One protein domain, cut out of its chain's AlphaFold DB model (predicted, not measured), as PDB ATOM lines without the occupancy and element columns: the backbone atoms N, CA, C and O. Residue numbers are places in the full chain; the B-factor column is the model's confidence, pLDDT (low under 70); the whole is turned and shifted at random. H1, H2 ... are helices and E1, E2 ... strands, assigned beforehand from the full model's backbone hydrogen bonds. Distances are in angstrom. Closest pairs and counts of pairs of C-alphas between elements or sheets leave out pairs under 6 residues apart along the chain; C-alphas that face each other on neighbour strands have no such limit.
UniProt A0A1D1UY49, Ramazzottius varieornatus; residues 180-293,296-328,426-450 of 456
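What this domain is: This is residues 180 to 293, 296 to 328 and 426 to 450 of the 456 residues of a protein of Ramazzottius varieornatus (UniProt A0A1D1UY49). A strongly twisted sheet of seven strands forms the core, with H1 and H2 packed over one face and H5, H6 and short H7 over the other, in three layers. H4 grazes the sheet, H3 sits at the end of H2, and the last stretch, with H8, runs off the sheet. The printed part has 172 residues with eight named helices and seven named strands, in the order H1 E1 H2 H3 E2 H4 E3 H5 E4 H6 H7 E5 E6 E7 H8. The sheet, E2 E1 E3 E4 E5 E6 E7, is mixed, and so is the class, helices and strands. The whole is compact, with a radius of gyration of the C-alphas of 15.4 A and spans of 46 by 39 by 31 A.

Where its parts are: The strands are E2, residues 231 to 236; E1, 197 to 202; E3, 259 to 263; E4, 287 to 292, 16.7 A; E5, 322 to 327; E6, 426 to 432, 18.6 A; and E7, 437 to 439. The helices are H1, residues 180 to 192, 18.2 A, from C-alpha 180 at (148.972, 204.469, 107.290); H2, 206 to 221, 21.7 A; H3, 225 to 229; H4, 243 to 253; H5, 266 to 278, 18.6 A; H6, 301 to 311; H7, 315 to 319; and H8, 445 to 448, ending with C-alpha 448 at (148.960, 201.225, 128.826).

How they stand to each other: E2, E1, E3, E4 and E5 are parallel, with N 200 and O 233, N 201 and O 261, N 262 and O 289, and N 325 and O 290 each 2.8 A apart. E6 is antiparallel to E5, with N 429 and O 324 at 2.8 A, and forms a hairpin with E7, with N 432 and O 437 at 2.8 A. E1, H2 H3, E2 and E3, H5, E4 are strand-helix-strand units, parallel neighbours joined through helices; E2, H4, E3 is a split one, with E1 between its strands; the crossovers are right-handed. H5 runs along E4 at 7 degrees on the local plane, at a height over the sheet of 9.8 A. H5, the hub, touches H4 (Lys 247 and Ala 275, closest C-alphas, 5.5 A), H6 (Ala 266 and Asp 301, 4.9 A) and H7 (Met 273 and Ile 318, 6.1 A). H1 touches H2 at a steep tilt of 60 degrees, C-alphas 183 and 215 being closest at 4.9 A. H2 and H3 touch only at the corner, Leu 219 and Phe 227 having the closest C-alphas, 5.1 A. H8 is apart from H1 and E6, among others. In H1 to H7 every O i to N i+4 pair is within hydrogen-bond range; H8 is too short for one.

The domain as a whole: The farthest C-alphas, of Arg 223 and Pro 313, are 46.8 A apart. Residues 294 to 295 and 329 to 425 are not printed, with C-alpha gaps of 9.6 A and 5.3 A. Of the links printed whole, none is long. Mean pLDDT of the printed part is 87.1; residues 223 to 225, 239 to 240, 297 to 299 and 441 to 450 are under 70.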
ATOM      1  N   GLU A 180     147.802 205.263 106.926       92.06
ATOM      2  CA  GLU A 180     148.972 204.469 107.290       92.06
ATOM      3  C   GLU A 180     149.162 204.354 108.802       92.06
ATOM      4  O   GLU A 180     149.361 203.242 109.289       92.06
ATOM      5  N   ASP A 181     149.054 205.453 109.555       91.75
ATOM      6  CA  ASP A 181     149.211 205.421 111.014       91.75
ATOM      7  C   ASP A 181     148.105 204.603 111.682       91.75
ATOM      8  O   ASP A 181     148.372 203.794 112.576       91.75
ATOM      9  N   VAL A 182     146.865 204.755 111.211       93.75
ATOM     10  CA  VAL A 182     145.720 203.960 111.684       93.75
ATOM     11  C   VAL A 182     145.931 202.480 111.362       93.75
ATOM     12  O   VAL A 182     145.704 201.615 112.209       93.75
ATOM     13  N   SER A 183     146.426 202.174 110.160       93.94
ATOM     14  CA  SER A 183     146.753 200.806 109.748       93.94
ATOM     15  C   SER A 183     147.870 200.207 110.598       93.94
ATOM     16  O   SER A 183     147.775 199.056 111.019       93.94
ATOM     17  N   LEU A 184     148.913 200.980 110.897       91.62
ATOM     18  CA  LEU A 184     150.018 200.552 111.746       91.62
ATOM     19  C   LEU A 184     149.555 200.300 113.184       91.62
ATOM     20  O   LEU A 184     149.943 199.301 113.792       91.62
ATOM     21  N   PHE A 185     148.690 201.163 113.717       92.50
ATOM     22  CA  PHE A 185     148.063 200.974 115.021       92.50
ATOM     23  C   PHE A 185     147.235 199.685 115.069       92.50
ATOM     24  O   PHE A 185     147.392 198.878 115.985       92.50
ATOM     25  N   LEU A 186     146.416 199.445 114.042       94.19
ATOM     26  CA  LEU A 186     145.644 198.216 113.904       94.19
ATOM     27  C   LEU A 186     146.546 196.981 113.817       94.19
ATOM     28  O   LEU A 186     146.312 196.008 114.521       94.19
ATOM     29  N   ILE A 187     147.623 197.019 113.033       92.44
ATOM     30  CA  ILE A 187     148.579 195.905 112.937       92.44
ATOM     31  C   ILE A 187     149.240 195.618 114.291       92.44
ATOM     32  O   ILE A 187     149.396 194.453 114.651       92.44
ATOM     33  N   ARG A 188     149.565 196.647 115.085       90.44
ATOM     34  CA  ARG A 188     150.071 196.467 116.459       90.44
ATOM     35  C   ARG A 188     149.037 195.809 117.381       90.44
ATOM     36  O   ARG A 188     149.418 194.999 118.221       90.44
ATOM     37  N   ILE A 189     147.745 196.113 117.219       92.12
ATOM     38  CA  ILE A 189     146.661 195.404 117.925       92.12
ATOM     39  C   ILE A 189     146.650 193.929 117.524       92.12
ATOM     40  O   ILE A 189     146.645 193.057 118.393       92.12
ATOM     41  N   LEU A 190     146.674 193.651 116.218       93.81
ATOM     42  CA  LEU A 190     146.676 192.287 115.693       93.81
ATOM     43  C   LEU A 190     147.874 191.485 116.228       93.81
ATOM     44  O   LEU A 190     147.692 190.355 116.677       93.81
ATOM     45  N   ASP A 191     149.070 192.080 116.275       90.44
ATOM     46  CA  ASP A 191     150.264 191.461 116.873       90.44
ATOM     47  C   ASP A 191     150.073 191.121 118.340       90.44
ATOM     48  O   ASP A 191     150.348 190.005 118.779       90.44
ATOM     49  N   HIS A 192     149.585 192.103 119.103       88.94
ATOM     50  CA  HIS A 192     149.487 191.997 120.545       88.94
ATOM     51  C   HIS A 192     148.640 190.790 120.955       88.94
ATOM     52  O   HIS A 192     148.983 190.076 121.901       88.94
ATOM     53  N   PHE A 193     147.568 190.535 120.204       90.94
ATOM     54  CA  PHE A 193     146.671 189.405 120.414       90.94
ATOM     55  C   PHE A 193     147.013 188.167 119.568       90.94
ATOM     56  O   PHE A 193     146.302 187.165 119.642       90.94
ATOM     57  N   ASN A 194     148.110 188.191 118.802       92.25
ATOM     58  CA  ASN A 194     148.510 187.146 117.853       92.25
ATOM     59  C   ASN A 194     147.417 186.790 116.823       92.25
ATOM     60  O   ASN A 194     147.285 185.640 116.394       92.25
ATOM     61  N   TRP A 195     146.630 187.777 116.405       94.44
ATOM     62  CA  TRP A 195     145.614 187.627 115.372       94.44
ATOM     63  C   TRP A 195     146.244 187.728 113.986       94.44
ATOM     64  O   TRP A 195     146.655 188.790 113.535       94.44
ATOM     65  N   THR A 196     146.319 186.589 113.306       93.56
ATOM     66  CA  THR A 196     147.027 186.440 112.023       93.56
ATOM     67  C   THR A 196     146.100 186.250 110.830       93.56
ATOM     68  O   THR A 196     146.547 186.388 109.703       93.56
ATOM     69  N   ASN A 197     144.820 185.954 111.054       94.62
ATOM     70  CA  ASN A 197     143.829 185.761 109.998       94.62
ATOM     71  C   ASN A 197     142.694 186.757 110.205       94.62
ATOM     72  O   ASN A 197     142.032 186.717 111.246       94.62
ATOM     73  N   VAL A 198     142.495 187.652 109.236       96.19
ATOM     74  CA  VAL A 198     141.557 188.774 109.362       96.19
ATOM     75  C   VAL A 198     140.641 188.882 108.140       96.19
ATOM     76  O   VAL A 198     141.048 188.640 107.005       96.19
ATOM     77  N   ALA A 199     139.383 189.259 108.349       97.44
ATOM     78  CA  ALA A 199     138.457 189.617 107.280       97.44
ATOM     79  C   ALA A 199     138.267 191.137 107.295       97.44
ATOM     80  O   ALA A 199     137.815 191.688 108.293       97.44
ATOM     81  N   PHE A 200     138.637 191.812 106.210       97.50
ATOM     82  CA  PHE A 200     138.526 193.260 106.064       97.50
ATOM     83  C   PHE A 200     137.318 193.575 105.182       97.50
ATOM     84  O   PHE A 200     137.375 193.423 103.960       97.50
ATOM     85  N   LEU A 201     136.218 193.983 105.806       96.56
ATOM     86  CA  LEU A 201     134.987 194.390 105.139       96.56
ATOM     87  C   LEU A 201     135.007 195.909 104.988       96.56
ATOM     88  O   LEU A 201     135.169 196.611 105.984       96.56
ATOM     89  N   TYR A 202     134.855 196.414 103.768       95.38
ATOM     90  CA  TYR A 202     134.954 197.845 103.494       95.38
ATOM     91  C   TYR A 202     133.900 198.320 102.494       95.38
ATOM     92  O   TYR A 202     133.540 197.582 101.579       95.38
ATOM     93  N   ASP A 203     133.388 199.528 102.689       91.19
ATOM     94  CA  ASP A 203     132.416 200.165 101.801       91.19
ATOM     95  C   ASP A 203     133.063 200.719 100.516       91.19
ATOM     96  O   ASP A 203     134.286 200.714 100.360       91.19
ATOM     97  N   VAL A 204     132.236 201.193  99.585       87.00
ATOM     98  CA  VAL A 204     132.679 201.801  98.317       87.00
ATOM     99  C   VAL A 204     133.051 203.279  98.441       87.00
ATOM    100  O   VAL A 204     133.460 203.879  97.450       87.00
ATOM    101  N   ASP A 205     132.906 203.881  99.623       86.25
ATOM    102  CA  ASP A 205     133.291 205.273  99.838       86.25
ATOM    103  C   ASP A 205     134.820 205.465  99.872       86.25
ATOM    104  O   ASP A 205     135.607 204.532 100.083       86.25
ATOM    105  N   THR A 206     135.251 206.703  99.637       83.94
ATOM    106  CA  THR A 206     136.670 207.072  99.524       83.94
ATOM    107  C   THR A 206     137.447 206.816 100.814       83.94
ATOM    108  O   THR A 206     138.589 206.371 100.760       83.94
ATOM    109  N   TYR A 207     136.837 207.006 101.984       87.25
ATOM    110  CA  TYR A 207     137.495 206.762 103.267       87.25
ATOM    111  C   TYR A 207     137.720 205.263 103.508       87.25
ATOM    112  O   TYR A 207     138.823 204.847 103.876       87.25
ATOM    113  N   ALA A 208     136.698 204.439 103.266       91.50
ATOM    114  CA  ALA A 208     136.772 202.991 103.415       91.50
ATOM    115  C   ALA A 208     137.800 202.360 102.461       91.50
ATOM    116  O   ALA A 208     138.607 201.511 102.861       91.50
ATOM    117  N   THR A 209     137.801 202.805 101.204       91.56
ATOM    118  CA  THR A 209     138.753 202.357 100.178       91.56
ATOM    119  C   THR A 209     140.178 202.837 100.465       91.56
ATOM    120  O   THR A 209     141.131 202.055 100.331       91.56
ATOM    121  N   ASP A 210     140.354 204.069 100.948       92.56
ATOM    122  CA  ASP A 210     141.648 204.584 101.394       92.56
ATOM    123  C   ASP A 210     142.193 203.793 102.586       92.56
ATOM    124  O   ASP A 210     143.379 203.447 102.589       92.56
ATOM    125  N   PHE A 211     141.356 203.450 103.568       94.50
ATOM    126  CA  PHE A 211     141.785 202.657 104.717       94.50
ATOM    127  C   PHE A 211     142.202 201.241 104.296       94.50
ATOM    128  O   PHE A 211     143.308 200.798 104.614       94.50
ATOM    129  N   GLN A 212     141.371 200.550 103.508       95.19
ATOM    130  CA  GLN A 212     141.669 199.194 103.036       95.19
ATOM    131  C   GLN A 212     142.964 199.141 102.214       95.19
ATOM    132  O   GLN A 212     143.807 198.263 102.428       95.19
ATOM    133  N   SER A 213     143.133 200.074 101.275       93.69
ATOM    134  CA  SER A 213     144.314 200.123 100.409       93.69
ATOM    135  C   SER A 213     145.587 200.476 101.184       93.69
ATOM    136  O   SER A 213     146.629 199.859 100.948       93.69
ATOM    137  N   SER A 214     145.506 201.399 102.149       93.69
ATOM    138  CA  SER A 214     146.638 201.748 103.024       93.69
ATOM    139  C   SER A 214     147.031 200.575 103.912       93.69
ATOM    140  O   SER A 214     148.211 200.240 103.989       93.69
ATOM    141  N   PHE A 215     146.058 199.877 104.504       94.25
ATOM    142  CA  PHE A 215     146.310 198.686 105.314       94.25
ATOM    143  C   PHE A 215     147.047 197.606 104.516       94.25
ATOM    144  O   PHE A 215     148.067 197.077 104.965       94.25
ATOM    145  N   GLN A 216     146.588 197.333 103.290       92.50
ATOM    146  CA  GLN A 216     147.255 196.396 102.387       92.50
ATOM    147  C   GLN A 216     148.699 196.825 102.083       92.50
ATOM    148  O   GLN A 216     149.609 195.996 102.121       92.50
ATOM    149  N   GLN A 217     148.925 198.105 101.788       90.50
ATOM    150  CA  GLN A 217     150.256 198.618 101.472       90.50
ATOM    151  C   GLN A 217     151.201 198.557 102.676       90.50
ATOM    152  O   GLN A 217     152.364 198.181 102.521       90.50
ATOM    153  N   VAL A 218     150.726 198.893 103.875       90.06
ATOM    154  CA  VAL A 218     151.525 198.820 105.106       90.06
ATOM    155  C   VAL A 218     151.944 197.372 105.390       90.06
ATOM    156  O   VAL A 218     153.114 197.123 105.684       90.06
ATOM    157  N   LEU A 219     151.045 196.396 105.199       88.94
ATOM    158  CA  LEU A 219     151.382 194.969 105.299       88.94
ATOM    159  C   LEU A 219     152.443 194.526 104.283       88.94
ATOM    160  O   LEU A 219     153.337 193.756 104.621       88.94
ATOM    161  N   GLN A 220     152.371 195.024 103.049       85.25
ATOM    162  CA  GLN A 220     153.283 194.629 101.970       85.25
ATOM    163  C   GLN A 220     154.646 195.333 102.016       85.25
ATOM    164  O   GLN A 220     155.637 194.788 101.530       85.25
ATOM    165  N   SER A 221     154.704 196.550 102.555       80.06
ATOM    166  CA  SER A 221     155.907 197.396 102.533       80.06
ATOM    167  C   SER A 221     156.851 197.156 103.712       80.06
ATOM    168  O   SER A 221     158.042 197.463 103.620       80.06
ATOM    169  N   SER A 222     156.357 196.587 104.812       70.69
ATOM    170  CA  SER A 222     157.167 196.355 106.003       70.69
ATOM    171  C   SER A 222     158.051 195.115 105.874       70.69
ATOM    172  O   SER A 222     157.626 194.033 105.471       70.69
ATOM    173  N   ARG A 223     159.318 195.252 106.278       67.00
ATOM    174  CA  ARG A 223     160.274 194.132 106.321       67.00
ATOM    175  C   ARG A 223     160.141 193.274 107.580       67.00
ATOM    176  O   ARG A 223     160.774 192.221 107.646       67.00
ATOM    177  N   LEU A 224     159.353 193.722 108.557       68.56
ATOM    178  CA  LEU A 224     159.211 193.073 109.856       68.56
ATOM    179  C   LEU A 224     158.343 191.809 109.745       68.56
ATOM    180  O   LEU A 224     157.315 191.802 109.071       68.56
ATOM    181  N   ASP A 225     158.743 190.739 110.436       69.81
ATOM    182  CA  ASP A 225     158.128 189.410 110.289       69.81
ATOM    183  C   ASP A 225     156.660 189.354 110.716       69.81
ATOM    184  O   ASP A 225     155.882 188.604 110.133       69.81
ATOM    185  N   ILE A 226     156.257 190.188 111.675       71.00
ATOM    186  CA  ILE A 226     154.855 190.372 112.066       71.00
ATOM    187  C   ILE A 226     153.955 190.667 110.852       71.00
ATOM    188  O   ILE A 226     152.916 190.030 110.701       71.00
ATOM    189  N   PHE A 227     154.351 191.572 109.953       77.12
ATOM    190  CA  PHE A 227     153.506 191.982 108.822       77.12
ATOM    191  C   PHE A 227     153.334 190.840 107.813       77.12
ATOM    192  O   PHE A 227     152.273 190.698 107.219       77.12
ATOM    193  N   LYS A 228     154.343 189.968 107.682       77.75
ATOM    194  CA  LYS A 228     154.299 188.790 106.799       77.75
ATOM    195  C   LYS A 228     153.405 187.668 107.328       77.75
ATOM    196  O   LYS A 228     153.064 186.769 106.569       77.75
ATOM    197  N   ARG A 229     153.071 187.682 108.624       82.31
ATOM    198  CA  ARG A 229     152.233 186.657 109.268       82.31
ATOM    199  C   ARG A 229     150.740 186.957 109.182       82.31
ATOM    200  O   ARG A 229     149.951 186.058 109.453       82.31
ATOM    201  N   ILE A 230     150.361 188.200 108.889       86.00
ATOM    202  CA  ILE A 230     148.960 188.611 108.816       86.00
ATOM    203  C   ILE A 230     148.449 188.339 107.403       86.00
ATOM    204  O   ILE A 230     148.794 189.035 106.449       86.00
ATOM    205  N   GLU A 231     147.589 187.337 107.283       87.12
ATOM    206  CA  GLU A 231     146.790 187.089 106.095       87.12
ATOM    207  C   GLU A 231     145.426 187.759 106.258       87.12
ATOM    208  O   GLU A 231     144.777 187.662 107.306       87.12
ATOM    209  N   PHE A 232     144.961 188.438 105.209       89.06
ATOM    210  CA  PHE A 232     143.641 189.052 105.234       89.06
ATOM    211  C   PHE A 232     142.849 188.802 103.953       89.06
ATOM    212  O   PHE A 232     143.386 188.772 102.846       89.06
ATOM    213  N   THR A 233     141.539 188.633 104.117       90.75
ATOM    214  CA  THR A 233     140.575 188.574 103.014       90.75
ATOM    215  C   THR A 233     139.866 189.914 102.913       90.75
ATOM    216  O   THR A 233     139.281 190.364 103.895       90.75
ATOM    217  N   LYS A 234     139.895 190.546 101.737       92.62
ATOM    218  CA  LYS A 234     139.157 191.786 101.479       92.62
ATOM    219  C   LYS A 234     137.757 191.494 100.952       92.62
ATOM    220  O   LYS A 234     137.594 190.671 100.051       92.62
ATOM    221  N   VAL A 235     136.762 192.183 101.494       91.69
ATOM    222  CA  VAL A 235     135.360 192.065 101.093       91.69
ATOM    223  C   VAL A 235     134.787 193.460 100.909       91.69
ATOM    224  O   VAL A 235     134.596 194.192 101.874       91.69
ATOM    225  N   MET A 236     134.501 193.816  99.664       91.56
ATOM    226  CA  MET A 236     133.833 195.073  99.355       91.56
ATOM    227  C   MET A 236     132.330 194.925  99.603       91.56
ATOM    228  O   MET A 236     131.710 193.980  99.104       91.56
ATOM    229  N   LEU A 237     131.750 195.839 100.372       88.06
ATOM    230  CA  LEU A 237     130.312 195.946 100.582       88.06
ATOM    231  C   LEU A 237     129.701 196.588  99.330       88.06
ATOM    232  O   LEU A 237     130.161 197.623  98.866       88.06
ATOM    233  N   GLY A 238     128.698 195.948  98.731       76.38
ATOM    234  CA  GLY A 238     127.974 196.519  97.592       76.38
ATOM    235  C   GLY A 238     126.853 197.464  98.034       76.38
ATOM    236  O   GLY A 238     126.345 197.346  99.148       76.38
ATOM    237  N   GLN A 239     126.373 198.318  97.123       65.06
ATOM    238  CA  GLN A 239     125.232 199.218  97.380       65.06
ATOM    239  C   GLN A 239     123.930 198.478  97.764       65.06
ATOM    240  O   GLN A 239     123.087 199.038  98.455       65.06
ATOM    241  N   ASN A 240     123.792 197.204  97.369       63.78
ATOM    242  CA  ASN A 240     122.648 196.336  97.683       63.78
ATOM    243  C   ASN A 240     123.008 195.229  98.691       63.78
ATOM    244  O   ASN A 240     122.496 194.115  98.587       63.78
ATOM    245  N   SER A 241     123.920 195.501  99.629       76.56
ATOM    246  CA  SER A 241     124.279 194.562 100.703       76.56
ATOM    247  C   SER A 241     123.121 194.406 101.688       76.56
ATOM    248  O   SER A 241     123.144 194.940 102.795       76.56
ATOM    249  N   ASP A 242     122.070 193.704 101.268       87.88
ATOM    250  CA  ASP A 242     120.939 193.415 102.130       87.88
ATOM    251  C   ASP A 242     121.355 192.515 103.303       87.88
ATOM    252  O   ASP A 242     122.456 191.957 103.383       87.88
ATOM    253  N   LYS A 243     120.442 192.366 104.257       90.38
ATOM    254  CA  LYS A 243     120.698 191.602 105.475       90.38
ATOM    255  C   LYS A 243     121.096 190.146 105.200       90.38
ATOM    256  O   LYS A 243     121.878 189.592 105.972       90.38
ATOM    257  N   GLN A 244     120.564 189.519 104.149       93.44
ATOM    258  CA  GLN A 244     120.901 188.137 103.816       93.44
ATOM    259  C   GLN A 244     122.307 188.056 103.224       93.44
ATOM    260  O   GLN A 244     123.106 187.232 103.663       93.44
ATOM    261  N   TRP A 245     122.651 188.977 102.325       93.44
ATOM    262  CA  TRP A 245     123.996 189.087 101.778       93.44
ATOM    263  C   TRP A 245     125.046 189.318 102.873       93.44
ATOM    264  O   TRP A 245     126.112 188.693 102.850       93.44
ATOM    265  N   LEU A 246     124.743 190.159 103.871       95.12
ATOM    266  CA  LEU A 246     125.615 190.373 105.032       95.12
ATOM    267  C   LEU A 246     125.828 189.073 105.819       95.12
ATOM    268  O   LEU A 246     126.964 188.739 106.157       95.12
ATOM    269  N   LYS A 247     124.762 188.303 106.065       96.50
ATOM    270  CA  LYS A 247     124.860 187.001 106.740       96.50
ATOM    271  C   LYS A 247     125.715 186.011 105.956       96.50
ATOM    272  O   LYS A 247     126.634 185.427 106.528       96.50
ATOM    273  N   ASP A 248     125.463 185.856 104.660       95.19
ATOM    274  CA  ASP A 248     126.203 184.924 103.801       95.19
ATOM    275  C   ASP A 248     127.687 185.303 103.718       95.19
ATOM    276  O   ASP A 248     128.581 184.453 103.713       95.19
ATOM    277  N   THR A 249     127.975 186.602 103.695       94.75
ATOM    278  CA  THR A 249     129.335 187.139 103.740       94.75
ATOM    279  C   THR A 249     130.026 186.852 105.070       94.75
ATOM    280  O   THR A 249     131.178 186.413 105.066       94.75
ATOM    281  N   LEU A 250     129.337 187.026 106.201       96.44
ATOM    282  CA  LEU A 250     129.869 186.696 107.523       96.44
ATOM    283  C   LEU A 250     130.112 185.193 107.676       96.44
ATOM    284  O   LEU A 250     131.145 184.806 108.220       96.44
ATOM    285  N   VAL A 251     129.209 184.339 107.180       97.00
ATOM    286  CA  VAL A 251     129.375 182.876 107.188       97.00
ATOM    287  C   VAL A 251     130.625 182.478 106.405       97.00
ATOM    288  O   VAL A 251     131.508 181.852 106.988       97.00
ATOM    289  N   ARG A 252     130.757 182.921 105.147       95.69
ATOM    290  CA  ARG A 252     131.932 182.625 104.305       95.69
ATOM    291  C   ARG A 252     133.231 183.163 104.903       95.69
ATOM    292  O   ARG A 252     134.221 182.449 104.994       95.69
ATOM    293  N   SER A 253     133.234 184.407 105.375       95.38
ATOM    294  CA  SER A 253     134.423 185.011 106.000       95.38
ATOM    295  C   SER A 253     134.828 184.283 107.288       95.38
ATOM    296  O   SER A 253     136.015 184.176 107.601       95.38
ATOM    297  N   SER A 254     133.852 183.710 108.002       96.19
ATOM    298  CA  SER A 254     134.087 182.879 109.186       96.19
ATOM    299  C   SER A 254     134.688 181.508 108.871       96.19
ATOM    300  O   SER A 254     135.022 180.769 109.792       96.19
ATOM    301  N   GLU A 255     134.862 181.119 107.612       94.19
ATOM    302  CA  GLU A 255     135.615 179.901 107.290       94.19
ATOM    303  C   GLU A 255     137.115 180.086 107.551       94.19
ATOM    304  O   GLU A 255     137.815 179.116 107.826       94.19
ATOM    305  N   ARG A 256     137.602 181.336 107.504       91.88
ATOM    306  CA  ARG A 256     139.031 181.665 107.621       91.88
ATOM    307  C   ARG A 256     139.362 182.628 108.751       91.88
ATOM    308  O   ARG A 256     140.460 182.562 109.287       91.88
ATOM    309  N   SER A 257     138.434 183.508 109.122       96.00
ATOM    310  CA  SER A 257     138.691 184.549 110.114       96.00
ATOM    311  C   SER A 257     137.732 184.498 111.298       96.00
ATOM    312  O   SER A 257     136.575 184.084 111.200       96.00
ATOM    313  N   ARG A 258     138.227 184.947 112.445       96.69
ATOM    314  CA  ARG A 258     137.432 185.310 113.624       96.69
ATOM    315  C   ARG A 258     137.533 186.798 113.962       96.69
ATOM    316  O   ARG A 258     136.783 187.284 114.800       96.69
ATOM    317  N   VAL A 259     138.424 187.515 113.283       97.56
ATOM    318  CA  VAL A 259     138.672 188.943 113.470       97.56
ATOM    319  C   VAL A 259     138.181 189.683 112.236       97.56
ATOM    320  O   VAL A 259     138.576 189.374 111.108       97.56
ATOM    321  N   PHE A 260     137.292 190.641 112.447       98.25
ATOM    322  CA  PHE A 260     136.647 191.409 111.397       98.25
ATOM    323  C   PHE A 260     137.038 192.873 111.542       98.25
ATOM    324  O   PHE A 260     136.735 193.497 112.554       98.25
ATOM    325  N   ILE A 261     137.706 193.423 110.532       98.25
ATOM    326  CA  ILE A 261     137.920 194.864 110.405       98.25
ATOM    327  C   ILE A 261     136.780 195.401 109.552       98.25
ATOM    328  O   ILE A 261     136.537 194.886 108.461       98.25
ATOM    329  N   LEU A 262     136.077 196.405 110.059       97.31
ATOM    330  CA  LEU A 262     134.924 197.021 109.424       97.31
ATOM    331  C   LEU A 262     135.284 198.470 109.085       97.31
ATOM    332  O   LEU A 262     135.432 199.295 109.980       97.31
ATOM    333  N   ALA A 263     135.439 198.773 107.801       95.69
ATOM    334  CA  ALA A 263     135.653 200.125 107.295       95.69
ATOM    335  C   ALA A 263     134.421 200.551 106.496       95.69
ATOM    336  O   ALA A 263     134.364 200.392 105.282       95.69
ATOM    337  N   ALA A 264     133.388 201.010 107.185       92.50
ATOM    338  CA  ALA A 264     132.141 201.418 106.556       92.50
ATOM    339  C   ALA A 264     131.468 202.492 107.401       92.50
ATOM    340  O   ALA A 264     131.801 202.659 108.572       92.50
ATOM    341  N   LEU A 265     130.469 203.165 106.833       90.12
ATOM    342  CA  LEU A 265     129.632 204.094 107.588       90.12
ATOM    343  C   LEU A 265     129.030 203.407 108.826       90.12
ATOM    344  O   LEU A 265     128.594 202.253 108.750       90.12
ATOM    345  N   ALA A 266     128.909 204.134 109.941       92.12
ATOM    346  CA  ALA A 266     128.399 203.612 111.216       92.12
ATOM    347  C   ALA A 266     127.099 202.793 111.094       92.12
ATOM    348  O   ALA A 266     126.922 201.761 111.745       92.12
ATOM    349  N   ARG A 267     126.186 203.217 110.209       91.81
ATOM    350  CA  ARG A 267     124.943 202.493 109.911       91.81
ATOM    351  C   ARG A 267     125.212 201.089 109.360       91.81
ATOM    352  O   ARG A 267     124.585 200.135 109.817       91.81
ATOM    353  N   ASN A 268     126.130 200.971 108.407       92.75
ATOM    354  CA  ASN A 268     126.485 199.709 107.761       92.75
ATOM    355  C   ASN A 268     127.245 198.808 108.742       92.75
ATOM    356  O   ASN A 268     126.932 197.623 108.845       92.75
ATOM    357  N   VAL A 269     128.146 199.380 109.553       95.31
ATOM    358  CA  VAL A 269     128.794 198.673 110.671       95.31
ATOM    359  C   VAL A 269     127.746 198.073 111.611       95.31
ATOM    360  O   VAL A 269     127.784 196.879 111.898       95.31
ATOM    361  N   TYR A 270     126.754 198.858 112.036       95.56
ATOM    362  CA  TYR A 270     125.702 198.360 112.922       95.56
ATOM    363  C   TYR A 270     124.848 197.264 112.267       95.56
ATOM    364  O   TYR A 270     124.531 196.268 112.912       95.56
ATOM    365  N   GLN A 271     124.525 197.379 110.976       95.19
ATOM    366  CA  GLN A 271     123.806 196.332 110.237       95.19
ATOM    367  C   GLN A 271     124.609 195.026 110.120       95.19
ATOM    368  O   GLN A 271     124.030 193.944 110.249       95.19
ATOM    369  N   ILE A 272     125.932 195.107 109.939       96.75
ATOM    370  CA  ILE A 272     126.834 193.946 109.991       96.75
ATOM    371  C   ILE A 272     126.771 193.300 111.379       96.75
ATOM    372  O   ILE A 272     126.597 192.086 111.482       96.75
ATOM    373  N   MET A 273     126.839 194.099 112.447       97.75
ATOM    374  CA  MET A 273     126.760 193.603 113.826       97.75
ATOM    375  C   MET A 273     125.393 192.968 114.141       97.75
ATOM    376  O   MET A 273     125.333 191.919 114.784       97.75
ATOM    377  N   VAL A 274     124.290 193.525 113.632       97.00
ATOM    378  CA  VAL A 274     122.947 192.917 113.709       97.00
ATOM    379  C   VAL A 274     122.919 191.562 112.991       97.00
ATOM    380  O   VAL A 274     122.421 190.578 113.541       97.00
ATOM    381  N   ALA A 275     123.474 191.471 111.779       97.38
ATOM    382  CA  ALA A 275     123.556 190.207 111.047       97.38
ATOM    383  C   ALA A 275     124.406 189.166 111.799       97.38
ATOM    384  O   ALA A 275     124.008 188.005 111.901       97.38
ATOM    385  N   ALA A 276     125.529 189.585 112.390       97.75
ATOM    386  CA  ALA A 276     126.366 188.741 113.237       97.75
ATOM    387  C   ALA A 276     125.626 188.261 114.495       97.75
ATOM    388  O   ALA A 276     125.719 187.083 114.844       97.75
ATOM    389  N   SER A 277     124.841 189.133 115.138       96.81
ATOM    390  CA  SER A 277     123.983 188.786 116.277       96.81
ATOM    391  C   SER A 277     123.031 187.646 115.931       96.81
ATOM    392  O   SER A 277     122.945 186.666 116.665       96.81
ATOM    393  N   GLU A 278     122.333 187.744 114.800       97.00
ATOM    394  CA  GLU A 278     121.367 186.724 114.373       97.00
ATOM    395  C   GLU A 278     122.011 185.393 113.982       97.00
ATOM    396  O   GLU A 278     121.357 184.354 114.036       97.00
ATOM    397  N   LEU A 279     123.290 185.415 113.614       97.75
ATOM    398  CA  LEU A 279     124.089 184.216 113.370       97.75
ATOM    399  C   LEU A 279     124.740 183.659 114.647       97.75
ATOM    400  O   LEU A 279     125.487 182.685 114.566       97.75
ATOM    401  N   GLY A 280     124.516 184.278 115.811       96.50
ATOM    402  CA  GLY A 280     125.162 183.888 117.066       96.50
ATOM    403  C   GLY A 280     126.671 184.159 117.096       96.50
ATOM    404  O   GLY A 280     127.387 183.527 117.870       96.50
ATOM    405  N   LYS A 281     127.164 185.088 116.264       96.94
ATOM    406  CA  LYS A 281     128.587 185.436 116.093       96.94
ATOM    407  C   LYS A 281     129.030 186.663 116.900       96.94
ATOM    408  O   LYS A 281     130.063 187.243 116.592       96.94
ATOM    409  N   LEU A 282     128.261 187.064 117.913       95.06
ATOM    410  CA  LEU A 282     128.648 188.073 118.915       95.06
ATOM    411  C   LEU A 282     128.997 187.393 120.245       95.06
ATOM    412  O   LEU A 282     128.414 187.669 121.290       95.06
ATOM    413  N   ASN A 283     129.866 186.390 120.166       90.38
ATOM    414  CA  ASN A 283     130.306 185.593 121.306       90.38
ATOM    415  C   ASN A 283     131.833 185.712 121.463       90.38
ATOM    416  O   ASN A 283     132.489 186.405 120.689       90.38
ATOM    417  N   SER A 284     132.411 185.016 122.443       88.12
ATOM    418  CA  SER A 284     133.848 185.088 122.747       88.12
ATOM    419  C   SER A 284     134.783 184.576 121.643       88.12
ATOM    420  O   SER A 284     135.996 184.683 121.790       88.12
ATOM    421  N   GLU A 285     134.260 183.976 120.573       93.00
ATOM    422  CA  GLU A 285     135.056 183.504 119.441       93.00
ATOM    423  C   GLU A 285     135.297 184.576 118.376       93.00
ATOM    424  O   GLU A 285     136.148 184.349 117.524       93.00
ATOM    425  N   TYR A 286     134.564 185.696 118.374       96.25
ATOM    426  CA  TYR A 286     134.614 186.699 117.305       96.25
ATOM    427  C   TYR A 286     134.964 188.082 117.848       96.25
ATOM    428  O   TYR A 286     134.513 188.469 118.923       96.25
ATOM    429  N   VAL A 287     135.727 188.847 117.069       95.94
ATOM    430  CA  VAL A 287     136.065 190.243 117.369       95.94
ATOM    431  C   VAL A 287     135.777 191.102 116.147       95.94
ATOM    432  O   VAL A 287     136.158 190.738 115.034       95.94
ATOM    433  N   TYR A 288     135.140 192.251 116.362       98.06
ATOM    434  CA  TYR A 288     134.854 193.238 115.323       98.06
ATOM    435  C   TYR A 288     135.538 194.551 115.689       98.06
ATOM    436  O   TYR A 288     135.428 195.001 116.824       98.06
ATOM    437  N   ILE A 289     136.253 195.160 114.750       98.12
ATOM    438  CA  ILE A 289     137.003 196.400 114.956       98.12
ATOM    439  C   ILE A 289     136.578 197.396 113.882       98.12
ATOM    440  O   ILE A 289     136.655 197.082 112.698       98.12
ATOM    441  N   THR A 290     136.164 198.594 114.283       96.94
ATOM    442  CA  THR A 290     135.915 199.733 113.384       96.94
ATOM    443  C   THR A 290     136.741 200.944 113.817       96.94
ATOM    444  O   THR A 290     137.488 200.889 114.797       96.94
ATOM    445  N   THR A 291     136.616 202.054 113.099       94.12
ATOM    446  CA  THR A 291     137.308 203.315 113.372       94.12
ATOM    447  C   THR A 291     136.317 204.457 113.575       94.12
ATOM    448  O   THR A 291     135.364 204.566 112.820       94.12
ATOM    449  N   ASN A 292     136.589 205.366 114.506       90.94
ATOM    450  CA  ASN A 292     135.946 206.673 114.632       90.94
ATOM    451  C   ASN A 292     137.056 207.733 114.646       90.94
ATOM    452  O   ASN A 292     137.590 208.092 115.700       90.94
ATOM    453  N   LEU A 293     137.459 208.180 113.457       87.81
ATOM    454  CA  LEU A 293     138.557 209.139 113.302       87.81
ATOM    455  C   LEU A 293     138.056 210.582 113.222       87.81
ATOM    456  O   LEU A 293     138.774 211.499 113.608       87.81
ATOM    457  N   ALA A 296     132.593 214.729 114.193       74.44
ATOM    458  CA  ALA A 296     131.629 215.785 113.875       74.44
ATOM    459  C   ALA A 296     130.197 215.285 114.117       74.44
ATOM    460  O   ALA A 296     129.935 214.092 113.954       74.44
ATOM    461  N   HIS A 297     129.241 216.163 114.436       65.56
ATOM    462  CA  HIS A 297     127.865 215.754 114.771       65.56
ATOM    463  C   HIS A 297     127.197 214.870 113.695       65.56
ATOM    464  O   HIS A 297     126.374 214.016 114.020       65.56
ATOM    465  N   ARG A 298     127.551 215.039 112.412       67.06
ATOM    466  CA  ARG A 298     127.015 214.233 111.294       67.06
ATOM    467  C   ARG A 298     127.897 213.062 110.851       67.06
ATOM    468  O   ARG A 298     127.417 212.227 110.093       67.06
ATOM    469  N   PHE A 299     129.141 212.995 111.320       69.06
ATOM    470  CA  PHE A 299     130.142 212.022 110.860       69.06
ATOM    471  C   PHE A 299     130.711 211.150 111.986       69.06
ATOM    472  O   PHE A 299     131.521 210.272 111.722       69.06
ATOM    473  N   SER A 300     130.302 211.377 113.239       82.19
ATOM    474  CA  SER A 300     130.784 210.593 114.373       82.19
ATOM    475  C   SER A 300     130.078 209.245 114.461       82.19
ATOM    476  O   SER A 300     128.917 209.141 114.876       82.19
ATOM    477  N   ASP A 301     130.839 208.200 114.161       86.12
ATOM    478  CA  ASP A 301     130.462 206.807 114.371       86.12
ATOM    479  C   ASP A 301     130.080 206.539 115.832       86.12
ATOM    480  O   ASP A 301     129.055 205.916 116.108       86.12
ATOM    481  N   LEU A 302     130.839 207.087 116.786       88.56
ATOM    482  CA  LEU A 302     130.543 206.944 118.214       88.56
ATOM    483  C   LEU A 302     129.220 207.588 118.615       88.56
ATOM    484  O   LEU A 302     128.482 207.006 119.411       88.56
ATOM    485  N   PHE A 303     128.889 208.765 118.077       88.06
ATOM    486  CA  PHE A 303     127.588 209.379 118.333       88.06
ATOM    487  C   PHE A 303     126.452 208.471 117.844       88.06
ATOM    488  O   PHE A 303     125.493 208.230 118.580       88.06
ATOM    489  N   PHE A 304     126.587 207.905 116.640       91.56
ATOM    490  CA  PHE A 304     125.619 206.953 116.101       91.56
ATOM    491  C   PHE A 304     125.500 205.696 116.978       91.56
ATOM    492  O   PHE A 304     124.390 205.335 117.375       91.56
ATOM    493  N   PHE A 305     126.615 205.057 117.342       93.19
ATOM    494  CA  PHE A 305     126.587 203.845 118.163       93.19
ATOM    495  C   PHE A 305     126.025 204.100 119.565       93.19
ATOM    496  O   PHE A 305     125.206 203.320 120.042       93.19
ATOM    497  N   ASN A 306     126.384 205.213 120.207       89.69
ATOM    498  CA  ASN A 306     125.849 205.582 121.519       89.69
ATOM    499  C   ASN A 306     124.337 205.853 121.468       89.69
ATOM    500  O   ASN A 306     123.627 205.573 122.434       89.69
ATOM    501  N   ASN A 307     123.826 206.388 120.354       91.06
ATOM    502  CA  ASN A 307     122.387 206.525 120.153       91.06
ATOM    503  C   ASN A 307     121.725 205.157 119.991       91.06
ATOM    504  O   ASN A 307     120.754 204.889 120.692       91.06
ATOM    505  N   MET A 308     122.287 204.266 119.165       94.19
ATOM    506  CA  MET A 308     121.771 202.900 119.007       94.19
ATOM    507  C   MET A 308     121.771 202.122 120.325       94.19
ATOM    508  O   MET A 308     120.781 201.470 120.636       94.19
ATOM    509  N   ALA A 309     122.809 202.267 121.154       93.94
ATOM    510  CA  ALA A 309     122.870 201.673 122.490       93.94
ATOM    511  C   ALA A 309     121.706 202.097 123.406       93.94
ATOM    512  O   ALA A 309     121.346 201.359 124.321       93.94
ATOM    513  N   LYS A 310     121.131 203.285 123.185       92.31
ATOM    514  CA  LYS A 310     120.027 203.835 123.986       92.31
ATOM    515  C   LYS A 310     118.659 203.594 123.356       92.31
ATOM    516  O   LYS A 310     117.685 203.431 124.085       92.31
ATOM    517  N   SER A 311     118.567 203.640 122.026       94.31
ATOM    518  CA  SER A 311     117.295 203.584 121.300       94.31
ATOM    519  C   SER A 311     116.891 202.179 120.862       94.31
ATOM    520  O   SER A 311     115.699 201.918 120.725       94.31
ATOM    521  N   ASP A 312     117.855 201.292 120.608       94.94
ATOM    522  CA  ASP A 312     117.606 199.900 120.233       94.94
ATOM    523  C   ASP A 312     117.717 199.005 121.484       94.94
ATOM    524  O   ASP A 312     118.783 198.977 122.106       94.94
ATOM    525  N   PRO A 313     116.660 198.262 121.870       94.12
ATOM    526  CA  PRO A 313     116.704 197.346 123.012       94.12
ATOM    527  C   PRO A 313     117.822 196.297 122.934       94.12
ATOM    528  O   PRO A 313     118.337 195.876 123.969       94.12
ATOM    529  N   ASP A 314     118.213 195.886 121.724       94.06
ATOM    530  CA  ASP A 314     119.319 194.955 121.495       94.06
ATOM    531  C   ASP A 314     120.676 195.663 121.346       94.06
ATOM    532  O   ASP A 314     121.720 195.005 121.361       94.06
ATOM    533  N   GLY A 315     120.688 196.995 121.248       94.62
ATOM    534  CA  GLY A 315     121.867 197.820 120.985       94.62
ATOM    535  C   GLY A 315     123.052 197.527 121.907       94.62
ATOM    536  O   GLY A 315     124.131 197.219 121.395       94.62
ATOM    537  N   PRO A 316     122.891 197.528 123.246       93.44
ATOM    538  CA  PRO A 316     123.987 197.214 124.163       93.44
ATOM    539  C   PRO A 316     124.591 195.822 123.951       93.44
ATOM    540  O   PRO A 316     125.798 195.635 124.093       93.44
ATOM    541  N   ARG A 317     123.761 194.836 123.592       92.00
ATOM    542  CA  ARG A 317     124.209 193.468 123.309       92.00
ATOM    543  C   ARG A 317     124.930 193.391 121.963       92.00
ATOM    544  O   ARG A 317     125.934 192.698 121.862       92.00
ATOM    545  N   ILE A 318     124.426 194.094 120.948       95.38
ATOM    546  CA  ILE A 318     125.007 194.140 119.600       95.38
ATOM    547  C   ILE A 318     126.372 194.838 119.612       95.38
ATOM    548  O   ILE A 318     127.325 194.352 119.006       95.38
ATOM    549  N   LEU A 319     126.481 195.961 120.323       95.50
ATOM    550  CA  LEU A 319     127.701 196.768 120.393       95.50
ATOM    551  C   LEU A 319     128.754 196.190 121.345       95.50
ATOM    552  O   LEU A 319     129.927 196.509 121.197       95.50
ATOM    553  N   GLY A 320     128.372 195.296 122.262       91.94
ATOM    554  CA  GLY A 320     129.275 194.671 123.236       91.94
ATOM    555  C   GLY A 320     130.380 193.773 122.661       91.94
ATOM    556  O   GLY A 320     131.194 193.269 123.423       91.94
ATOM    557  N   SER A 321     130.407 193.529 121.347       90.56
ATOM    558  CA  SER A 321     131.507 192.823 120.660       90.56
ATOM    559  C   SER A 321     132.227 193.691 119.620       90.56
ATOM    560  O   SER A 321     133.042 193.174 118.851       90.56
ATOM    561  N   LEU A 322     131.902 194.985 119.561       96.00
ATOM    562  CA  LEU A 322     132.560 195.953 118.695       96.00
ATOM    563  C   LEU A 322     133.665 196.659 119.479       96.00
ATOM    564  O   LEU A 322     133.435 197.141 120.582       96.00
ATOM    565  N   LEU A 323     134.840 196.774 118.878       95.69
ATOM    566  CA  LEU A 323     135.922 197.635 119.331       95.69
ATOM    567  C   LEU A 323     136.048 198.816 118.370       95.69
ATOM    568  O   LEU A 323     135.872 198.665 117.159       95.69
ATOM    569  N   VAL A 324     136.376 199.994 118.896       95.31
ATOM    570  CA  VAL A 324     136.478 201.223 118.096       95.31
ATOM    571  C   VAL A 324     137.862 201.834 118.257       95.31
ATOM    572  O   VAL A 324     138.264 202.207 119.358       95.31
ATOM    573  N   ILE A 325     138.598 201.960 117.154       94.06
ATOM    574  CA  ILE A 325     139.832 202.744 117.097       94.06
ATOM    575  C   ILE A 325     139.454 204.218 116.976       94.06
ATOM    576  O   ILE A 325     138.770 204.610 116.034       94.06
ATOM    577  N   ARG A 326     139.919 205.047 117.903       89.44
ATOM    578  CA  ARG A 326     139.599 206.475 117.964       89.44
ATOM    579  C   ARG A 326     140.867 207.298 118.128       89.44
ATOM    580  O   ARG A 326     141.769 206.897 118.855       89.44
ATOM    581  N   MET A 327     140.931 208.477 117.518       86.19
ATOM    582  CA  MET A 327     141.984 209.448 117.836       86.19
ATOM    583  C   MET A 327     141.851 209.952 119.283       86.19
ATOM    584  O   MET A 327     140.740 210.169 119.773       86.19
ATOM    585  N   LYS A 328     142.970 210.180 119.981       82.56
ATOM    586  CA  LYS A 328     142.952 210.945 121.237       82.56
ATOM    587  C   LYS A 328     142.616 212.399 120.908       82.56
ATOM    588  O   LYS A 328     143.328 213.036 120.132       82.56
ATOM    589  N   TYR A 426     146.315 207.199 119.365       88.38
ATOM    590  CA  TYR A 426     145.031 206.528 119.177       88.38
ATOM    591  C   TYR A 426     144.678 205.686 120.404       88.38
ATOM    592  O   TYR A 426     145.547 205.209 121.137       88.38
ATOM    593  N   TYR A 427     143.383 205.480 120.601       88.88
ATOM    594  CA  TYR A 427     142.812 204.577 121.583       88.88
ATOM    595  C   TYR A 427     142.098 203.428 120.889       88.88
ATOM    596  O   TYR A 427     141.486 203.611 119.841       88.88
ATOM    597  N   LEU A 428     142.127 202.263 121.527       91.88
ATOM    598  CA  LEU A 428     141.173 201.193 121.278       91.88
ATOM    599  C   LEU A 428     140.116 201.255 122.382       91.88
ATOM    600  O   LEU A 428     140.448 201.122 123.561       91.88
ATOM    601  N   GLN A 429     138.870 201.516 122.005       91.31
ATOM    602  CA  GLN A 429     137.742 201.600 122.923       91.31
ATOM    603  C   GLN A 429     136.927 200.316 122.897       91.31
ATOM    604  O   GLN A 429     136.727 199.722 121.836       91.31
ATOM    605  N   ASP A 430     136.421 199.954 124.070       91.25
ATOM    606  CA  ASP A 430     135.473 198.864 124.264       91.25
ATOM    607  C   ASP A 430     134.132 199.436 124.739       91.25
ATOM    608  O   ASP A 430     134.064 200.534 125.307       91.25
ATOM    609  N   PHE A 431     133.051 198.716 124.481       91.44
ATOM    610  CA  PHE A 431     131.717 199.132 124.869       91.44
ATOM    611  C   PHE A 431     131.458 198.811 126.347       91.44
ATOM    612  O   PHE A 431     131.594 197.672 126.786       91.44
ATOM    613  N   SER A 432     131.022 199.805 127.123       89.44
ATOM    614  CA  SER A 432     130.550 199.625 128.499       89.44
ATOM    615  C   SER A 432     129.025 199.484 128.505       89.44
ATOM    616  O   SER A 432     128.323 200.483 128.316       89.44
ATOM    617  N   PRO A 433     128.464 198.291 128.799       84.88
ATOM    618  CA  PRO A 433     127.016 198.129 128.930       84.88
ATOM    619  C   PRO A 433     126.428 198.966 130.068       84.88
ATOM    620  O   PRO A 433     125.263 199.346 130.018       84.88
ATOM    621  N   LYS A 434     127.234 199.256 131.097       86.81
ATOM    622  CA  LYS A 434     126.827 200.076 132.242       86.81
ATOM    623  C   LYS A 434     126.602 201.531 131.837       86.81
ATOM    624  O   LYS A 434     125.636 202.139 132.285       86.81
ATOM    625  N   ASP A 435     127.501 202.071 131.020       86.69
ATOM    626  CA  ASP A 435     127.474 203.480 130.617       86.69
ATOM    627  C   ASP A 435     126.735 203.684 129.282       86.69
ATOM    628  O   ASP A 435     126.508 204.822 128.869       86.69
ATOM    629  N   ALA A 436     126.350 202.584 128.618       88.50
ATOM    630  CA  ALA A 436     125.787 202.551 127.268       88.50
ATOM    631  C   ALA A 436     126.629 203.373 126.275       88.50
ATOM    632  O   ALA A 436     126.097 204.139 125.466       88.50
ATOM    633  N   ALA A 437     127.954 203.250 126.389       88.38
ATOM    634  CA  ALA A 437     128.914 204.051 125.645       88.38
ATOM    635  C   ALA A 437     130.262 203.339 125.492       88.38
ATOM    636  O   ALA A 437     130.643 202.506 126.316       88.38
ATOM    637  N   PHE A 438     131.008 203.720 124.457       89.00
ATOM    638  CA  PHE A 438     132.398 203.307 124.276       89.00
ATOM    639  C   PHE A 438     133.326 204.066 125.221       89.00
ATOM    640  O   PHE A 438     133.285 205.295 125.305       89.00
ATOM    641  N   VAL A 439     134.187 203.331 125.920       85.31
ATOM    642  CA  VAL A 439     135.103 203.872 126.925       85.31
ATOM    643  C   VAL A 439     136.532 203.415 126.654       85.31
ATOM    644  O   VAL A 439     136.781 202.358 126.079       85.31
ATOM    645  N   VAL A 440     137.497 204.229 127.080       74.44
ATOM    646  CA  VAL A 440     138.905 203.819 127.119       74.44
ATOM    647  C   VAL A 440     139.123 203.068 128.428       74.44
ATOM    648  O   VAL A 440     138.967 203.650 129.506       74.44
ATOM    649  N   GLU A 441     139.477 201.786 128.366       55.84
ATOM    650  CA  GLU A 441     139.720 200.987 129.568       55.84
ATOM    651  C   GLU A 441     141.044 201.419 130.238       55.84
ATOM    652  O   GLU A 441     142.128 200.920 129.940       55.84
ATOM    653  N   ARG A 442     140.981 202.387 131.165       43.81
ATOM    654  CA  ARG A 442     142.152 202.893 131.920       43.81
ATOM    655  C   ARG A 442     142.734 201.867 132.916       43.81
ATOM    656  O   ARG A 442     143.763 202.132 133.532       43.81
ATOM    657  N   SER A 443     142.095 200.707 133.104       30.78
ATOM    658  CA  SER A 443     142.367 199.742 134.187       30.78
ATOM    659  C   SER A 443     143.279 198.559 133.835       30.78
ATOM    660  O   SER A 443     143.483 197.693 134.685       30.78
ATOM    661  N   GLN A 444     143.880 198.511 132.642       31.97
ATOM    662  CA  GLN A 444     144.831 197.455 132.256       31.97
ATOM    663  C   GLN A 444     146.256 198.030 132.092       31.97
ATOM    664  O   GLN A 444     146.609 198.525 131.018       31.97
ATOM    665  N   PRO A 445     147.139 197.926 133.110       30.38
ATOM    666  CA  PRO A 445     148.524 198.414 133.034       30.38
ATOM    667  C   PRO A 445     149.342 197.797 131.886       30.38
ATOM    668  O   PRO A 445     150.329 198.381 131.441       30.38
ATOM    669  N   LYS A 446     148.944 196.611 131.401       32.38
ATOM    670  CA  LYS A 446     149.589 195.925 130.270       32.38
ATOM    671  C   LYS A 446     149.260 196.564 128.918       32.38
ATOM    672  O   LYS A 446     150.151 196.645 128.084       32.38
ATOM    673  N   LEU A 447     148.042 197.079 128.739       35.00
ATOM    674  CA  LEU A 447     147.650 197.825 127.540       35.00
ATOM    675  C   LEU A 447     148.289 199.221 127.544       35.00
ATOM    676  O   LEU A 447     148.868 199.634 126.548       35.00
ATOM    677  N   HIS A 448     148.336 199.898 128.696       31.64
ATOM    678  CA  HIS A 448     148.960 201.225 128.826       31.64
ATOM    679  C   HIS A 448     150.443 201.290 128.386       31.64
ATOM    680  O   HIS A 448     150.891 202.331 127.899       31.64
ATOM    681  N   LYS A 449     151.197 200.184 128.509       29.11
ATOM    682  CA  LYS A 449     152.595 200.073 128.040       29.11
ATOM    683  C   LYS A 449     152.746 199.891 126.523       29.11
ATOM    684  O   LYS A 449     153.832 200.122 126.007       29.11
ATOM    685  N   ILE A 450     151.693 199.492 125.812       36.88
ATOM    686  CA  ILE A 450     151.709 199.302 124.350       36.88
ATOM    687  C   ILE A 450     151.404 200.624 123.638       36.88
ATOM    688  O   ILE A 450     151.987 200.925 122.600       36.88
TER     689      ILE A 450